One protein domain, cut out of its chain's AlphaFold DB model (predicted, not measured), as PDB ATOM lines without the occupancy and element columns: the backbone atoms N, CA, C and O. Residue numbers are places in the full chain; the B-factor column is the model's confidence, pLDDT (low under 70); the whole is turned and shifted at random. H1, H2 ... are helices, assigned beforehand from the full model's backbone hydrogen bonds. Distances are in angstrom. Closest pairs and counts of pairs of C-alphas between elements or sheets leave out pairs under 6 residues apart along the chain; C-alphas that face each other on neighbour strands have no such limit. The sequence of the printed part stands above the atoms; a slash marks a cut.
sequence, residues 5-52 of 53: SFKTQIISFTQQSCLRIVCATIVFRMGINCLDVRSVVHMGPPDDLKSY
ATOM      1  N   SER A   5      49.695  15.071   2.800       69.81
ATOM      2  CA  SER A   5      49.146  16.170   2.004       69.81
ATOM      3  C   SER A   5      48.147  15.684   0.945       69.81
ATOM      4  O   SER A   5      47.081  16.285   0.788       69.81
ATOM      5  N   PHE A   6      48.417  14.557   0.278       72.50
ATOM      6  CA  PHE A   6      47.489  13.976  -0.700       72.50
ATOM      7  C   PHE A   6      46.241  13.438  -0.017       72.50
ATOM      8  O   PHE A   6      45.130  13.672  -0.492       72.50
ATOM      9  N   LYS A   7      46.406  12.773   1.132       73.12
ATOM     10  CA  LYS A   7      45.283  12.286   1.944       73.12
ATOM     11  C   LYS A   7      44.316  13.417   2.286       73.12
ATOM     12  O   LYS A   7      43.109  13.251   2.158       73.12
ATOM     13  N   THR A   8      44.849  14.580   2.648       75.81
ATOM     14  CA  THR A   8      44.047  15.759   2.995       75.81
ATOM     15  C   THR A   8      43.269  16.300   1.793       75.81
ATOM     16  O   THR A   8      42.079  16.590   1.911       75.81
ATOM     17  N   GLN A   9      43.892  16.381   0.612       76.50
ATOM     18  CA  GLN A   9      43.195  16.805  -0.608       76.50
ATOM     19  C   GLN A   9      42.097  15.823  -1.024       76.50
ATOM     20  O   GLN A   9      41.007  16.233  -1.413       76.50
ATOM     21  N   ILE A  10      42.347  14.526  -0.878       76.38
ATOM     22  CA  ILE A  10      41.357  13.478  -1.123       76.38
ATOM     23  C   ILE A  10      40.172  13.601  -0.158       76.38
ATOM     24  O   ILE A  10      39.026  13.511  -0.583       76.38
ATOM     25  N   ILE A  11      40.425  13.859   1.126       78.75
ATOM     26  CA  ILE A  11      39.360  14.087   2.112       78.75
ATOM     27  C   ILE A  11      38.569  15.352   1.764       78.75
ATOM     28  O   ILE A  11      37.355  15.367   1.921       78.75
ATOM     29  N   SER A  12      39.201  16.390   1.208       80.62
ATOM     30  CA  SER A  12      38.457  17.570   0.748       80.62
ATOM     31  C   SER A  12      37.435  17.246  -0.353       80.62
ATOM     32  O   SER A  12      36.436  17.948  -0.479       80.62
ATOM     33  N   PHE A  13      37.624  16.156  -1.110       80.56
ATOM     34  CA  PHE A  13      36.649  15.672  -2.093       80.56
ATOM     35  C   PHE A  13      35.368  15.109  -1.455       80.56
ATOM     36  O   PHE A  13      34.325  15.078  -2.102       80.56
ATOM     37  N   THR A  14      35.419  14.662  -0.196       80.56
ATOM     38  CA  THR A  14      34.228  14.174   0.524       80.56
ATOM     39  C   THR A  14      33.362  15.315   1.066       80.56
ATOM     40  O   THR A  14      32.240  15.077   1.514       80.56
ATOM     41  N   GLN A  15      33.866  16.552   1.023       81.69
ATOM     42  CA  GLN A  15      33.217  17.768   1.512       81.69
ATOM     43  C   GLN A  15      32.904  18.725   0.349       81.69
ATOM     44  O   GLN A  15      33.314  18.501  -0.790       81.69
ATOM     45  N   GLN A  16      32.201  19.830   0.624       77.06
ATOM     46  CA  GLN A  16      32.060  20.919  -0.349       77.06
ATOM     47  C   GLN A  16      33.422  21.587  -0.583       77.06
ATOM     48  O   GLN A  16      33.830  22.474   0.163       77.06
ATOM     49  N   SER A  17      34.130  21.157  -1.626       80.19
ATOM     50  CA  SER A  17      35.395  21.752  -2.051       80.19
ATOM     51  C   SER A  17      35.385  22.118  -3.533       80.19
ATOM     52  O   SER A  17      34.475  21.785  -4.294       80.19
ATOM     53  N   CYS A  18      36.433  22.823  -3.958       83.38
ATOM     54  CA  CYS A  18      36.663  23.133  -5.366       83.38
ATOM     55  C   CYS A  18      37.158  21.919  -6.174       83.38
ATOM     56  O   CYS A  18      37.242  22.009  -7.401       83.38
ATOM     57  N   LEU A  19      37.503  20.802  -5.520       82.88
ATOM     58  CA  LEU A  19      37.970  19.592  -6.185       82.88
ATOM     59  C   LEU A  19      36.766  18.827  -6.747       82.88
ATOM     60  O   LEU A  19      35.900  18.385  -6.003       82.88
ATOM     61  N   ARG A  20      36.695  18.687  -8.075       84.19
ATOM     62  CA  ARG A  20      35.520  18.116  -8.767       84.19
ATOM     63  C   ARG A  20      35.740  16.726  -9.345       84.19
ATOM     64  O   ARG A  20      34.778  15.995  -9.548       84.19
ATOM     65  N   ILE A  21      36.983  16.387  -9.668       85.81
ATOM     66  CA  ILE A  21      37.335  15.148 -10.358       85.81
ATOM     67  C   ILE A  21      38.536  14.548  -9.643       85.81
ATOM     68  O   ILE A  21      39.522  15.243  -9.395       85.81
ATOM     69  N   VAL A  22      38.449  13.255  -9.346       83.31
ATOM     70  CA  VAL A  22      39.550  12.469  -8.796       83.31
ATOM     71  C   VAL A  22      39.789  11.279  -9.712       83.31
ATOM     72  O   VAL A  22      38.895  10.463  -9.934       83.31
ATOM     73  N   CYS A  23      41.006  11.179 -10.240       84.56
ATOM     74  CA  CYS A  23      41.465  10.012 -10.982       84.56
ATOM     75  C   CYS A  23      42.204   9.096 -10.011       84.56
ATOM     76  O   CYS A  23      43.233   9.488  -9.461       84.56
ATOM     77  N   ALA A  24      41.686   7.892  -9.789       80.44
ATOM     78  CA  ALA A  24      42.279   6.959  -8.846       80.44
ATOM     79  C   ALA A  24      42.160   5.508  -9.316       80.44
ATOM     80  O   ALA A  24      41.334   5.177 -10.168       80.44
ATOM     81  N   THR A  25      42.997   4.643  -8.750       79.94
ATOM     82  CA  THR A  25      42.947   3.194  -8.973       79.94
ATOM     83  C   THR A  25      41.901   2.542  -8.066       79.94
ATOM     84  O   THR A  25      41.425   3.153  -7.110       79.94
ATOM     85  N   ILE A  26      41.540   1.287  -8.346       68.69
ATOM     86  CA  ILE A  26      40.445   0.550  -7.682       68.69
ATOM     87  C   ILE A  26      40.558   0.590  -6.144       68.69
ATOM     88  O   ILE A  26      39.562   0.773  -5.449       68.69
ATOM     89  N   VAL A  27      41.784   0.532  -5.613       64.38
ATOM     90  CA  VAL A  27      42.091   0.575  -4.170       64.38
ATOM     91  C   VAL A  27      41.536   1.832  -3.482       64.38
ATOM     92  O   VAL A  27      41.200   1.806  -2.302       64.38
ATOM     93  N   PHE A  28      41.380   2.931  -4.219       63.94
ATOM     94  CA  PHE A  28      40.860   4.193  -3.703       63.94
ATOM     95  C   PHE A  28      39.365   4.153  -3.372       63.94
ATOM     96  O   PHE A  28      38.915   4.857  -2.470       63.94
ATOM     97  N   ARG A  29      38.586   3.307  -4.060       60.97
ATOM     98  CA  ARG A  29      37.140   3.196  -3.818       60.97
ATOM     99  C   ARG A  29      36.802   2.615  -2.450       60.97
ATOM    100  O   ARG A  29      35.743   2.906  -1.913       60.97
ATOM    101  N   MET A  30      37.691   1.808  -1.877       63.56
ATOM    102  CA  MET A  30      37.378   0.972  -0.714       63.56
ATOM    103  C   MET A  30      37.330   1.703   0.635       63.56
ATOM    104  O   MET A  30      36.963   1.083   1.628       63.56
ATOM    105  N   GLY A  31      37.692   2.986   0.709       66.94
ATOM    106  CA  GLY A  31      37.830   3.683   1.998       66.94
ATOM    107  C   GLY A  31      37.278   5.101   2.055       66.94
ATOM    108  O   GLY A  31      37.517   5.790   3.044       66.94
ATOM    109  N   ILE A  32      36.587   5.567   1.013       72.88
ATOM    110  CA  ILE A  32      36.188   6.972   0.895       72.88
ATOM    111  C   ILE A  32      34.677   7.059   0.748       72.88
ATOM    112  O   ILE A  32      34.103   6.585  -0.228       72.88
ATOM    113  N   ASN A  33      34.041   7.704   1.723       74.56
ATOM    114  CA  ASN A  33      32.620   8.010   1.682       74.56
ATOM    115  C   ASN A  33      32.419   9.433   1.144       74.56
ATOM    116  O   ASN A  33      32.536  10.402   1.895       74.56
ATOM    117  N   CYS A  34      32.143   9.561  -0.155       76.88
ATOM    118  CA  CYS A  34      31.780  10.829  -0.785       76.88
ATOM    119  C   CYS A  34      30.267  10.872  -1.035       76.88
ATOM    120  O   CYS A  34      29.761  10.138  -1.881       76.88
ATOM    121  N   LEU A  35      29.550  11.755  -0.336       73.25
ATOM    122  CA  LEU A  35      28.082  11.805  -0.378       73.25
ATOM    123  C   LEU A  35      27.497  12.444  -1.658       73.25
ATOM    124  O   LEU A  35      26.338  12.193  -1.964       73.25
ATOM    125  N   ASP A  36      28.270  13.241  -2.410       79.38
ATOM    126  CA  ASP A  36      27.818  13.929  -3.645       79.38
ATOM    127  C   ASP A  36      28.610  13.480  -4.890       79.38
ATOM    128  O   ASP A  36      29.006  14.282  -5.738       79.38
ATOM    129  N   VAL A  37      28.884  12.175  -5.016       83.69
ATOM    130  CA  VAL A  37      29.429  11.622  -6.267       83.69
ATOM    131  C   VAL A  37      28.290  11.422  -7.255       83.69
ATOM    132  O   VAL A  37      27.428  10.568  -7.071       83.69
ATOM    133  N   ARG A  38      28.307  12.200  -8.338       87.31
ATOM    134  CA  ARG A  38      27.257  12.170  -9.370       87.31
ATOM    135  C   ARG A  38      27.566  11.253 -10.542       87.31
ATOM    136  O   ARG A  38      26.665  10.891 -11.288       87.31
ATOM    137  N   SER A  39      28.840  10.935 -10.751       86.69
ATOM    138  CA  SER A  39      29.274  10.089 -11.855       86.69
ATOM    139  C   SER A  39      30.583   9.400 -11.518       86.69
ATOM    140  O   SER A  39      31.460   9.984 -10.876       86.69
ATOM    141  N   VAL A  40      30.708   8.160 -11.978       85.88
ATOM    142  CA  VAL A  40      31.900   7.342 -11.822       85.88
ATOM    143  C   VAL A  40      32.225   6.714 -13.173       85.88
ATOM    144  O   VAL A  40      31.406   6.002 -13.747       85.88
ATOM    145  N   VAL A  41      33.429   6.980 -13.682       88.00
ATOM    146  CA  VAL A  41      33.894   6.473 -14.980       88.00
ATOM    147  C   VAL A  41      34.991   5.438 -14.752       88.00
ATOM    148  O   VAL A  41      35.993   5.723 -14.098       88.00
ATOM    149  N   HIS A  42      34.806   4.236 -15.298       86.00
ATOM    150  CA  HIS A  42      35.845   3.211 -15.347       86.00
ATOM    151  C   HIS A  42      36.666   3.366 -16.624       86.00
ATOM    152  O   HIS A  42      36.126   3.304 -17.730       86.00
ATOM    153  N   MET A  43      37.975   3.557 -16.473       85.56
ATOM    154  CA  MET A  43      38.903   3.565 -17.603       85.56
ATOM    155  C   MET A  43      39.257   2.121 -17.966       85.56
ATOM    156  O   MET A  43      40.212   1.562 -17.438       85.56
ATOM    157  N   GLY A  44      38.460   1.525 -18.854       85.00
ATOM    158  CA  GLY A  44      38.603   0.130 -19.276       85.00
ATOM    159  C   GLY A  44      37.773  -0.857 -18.442       85.00
ATOM    160  O   GLY A  44      37.139  -0.465 -17.456       85.00
ATOM    161  N   PRO A  45      37.720  -2.134 -18.864       82.06
ATOM    162  CA  PRO A  45      37.016  -3.169 -18.120       82.06
ATOM    163  C   PRO A  45      37.721  -3.424 -16.776       82.06
ATOM    164  O   PRO A  45      38.949  -3.483 -16.743       82.06
ATOM    165  N   PRO A  46      36.974  -3.565 -15.669       82.12
ATOM    166  CA  PRO A  46      37.556  -3.985 -14.400       82.12
ATOM    167  C   PRO A  46      38.021  -5.445 -14.489       82.12
ATOM    168  O   PRO A  46      37.395  -6.247 -15.184       82.12
ATOM    169  N   ASP A  47      39.082  -5.792 -13.757       83.50
ATOM    170  CA  ASP A  47      39.618  -7.164 -13.697       83.50
ATOM    171  C   ASP A  47      38.589  -8.176 -13.162       83.50
ATOM    172  O   ASP A  47      38.587  -9.349 -13.534       83.50
ATOM    173  N   ASP A  48      37.663  -7.707 -12.321       83.44
ATOM    174  CA  ASP A  48      36.584  -8.500 -11.751       83.44
ATOM    175  C   ASP A  48      35.319  -7.664 -11.507       83.44
ATOM    176  O   ASP A  48      35.356  -6.460 -11.246       83.44
ATOM    177  N   LEU A  49      34.159  -8.330 -11.568       82.00
ATOM    178  CA  LEU A  49      32.845  -7.700 -11.381       82.00
ATOM    179  C   LEU A  49      32.730  -6.994 -10.023       82.00
ATOM    180  O   LEU A  49      32.069  -5.968  -9.907       82.00
ATOM    181  N   LYS A  50      33.401  -7.525  -8.997       79.75
ATOM    182  CA  LYS A  50      33.396  -6.948  -7.653       79.75
ATOM    183  C   LYS A  50      34.052  -5.568  -7.612       79.75
ATOM    184  O   LYS A  50      33.647  -4.750  -6.805       79.75
ATOM    185  N   SER A  51      35.025  -5.302  -8.478       76.94
ATOM    186  CA  SER A  51      35.658  -3.987  -8.596       76.94
ATOM    187  C   SER A  51      34.790  -2.958  -9.338       76.94
ATOM    188  O   SER A  51      35.078  -1.759  -9.294       76.94
ATOM    189  N   TYR A  52      33.744  -3.408 -10.041       79.50
ATOM    190  CA  TYR A  52      32.770  -2.540 -10.705       79.50
ATOM    191  C   TYR A  52      31.698  -2.010  -9.747       79.50
ATOM    192  O   TYR A  52      31.326  -0.839  -9.839       79.50
TER     193      TYR A  52
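AT A GLANCE: This is residues 5 to 52 of the 53 residues of an uncharacterized protein of Amphimedon queenslandica (UniProt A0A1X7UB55). There is little regular structure here: two long loops string together three short helices, with H1 toward one end of the longest axis, H3 toward the other and H2 between. After H2 the chain folds back toward the H1 end, then runs to H3. The 48 printed residues hold 18 in named helices, in the order H1, H2, H3, with no named strand: all helix, only just loose, close to compact, radius of gyration of the C-alphas 11.6 A, spans 31 by 22 by 16 A.

IN THESE COORDINATES: Find C-alpha 5 at (49.146, 16.170, 2.004); from there H1, residues 5 to 12, runs 10.9 A. H2, residues 26 to 31, runs 10.5 A. H3, residues 49 to 52, ends at C-alpha 52, (32.770, -2.540, -10.705).

HOW THE PARTS SIT: H1 is apart from H2 and H3. H2 and H3 are close but not clearly touching; look at their closest C-alphas, Ile 26 and Ser 51, 6.7 A apart. In H1 every O i to N i+4 pair is within hydrogen-bond range; in H2 0 of 2 are, beside 1 of 3 O i to N i+3 pairs, and H3 is too short for an i+4 pair.

THE WHOLE: The farthest C-alphas, Cys 18 and Asp 48, are 32.3 A apart. The printed part has no cut. Both links, residues 13 to 25 and 32 to 48, are long. In the B-factor column, pLDDT is under 70 at residues 5 and 26 to 31.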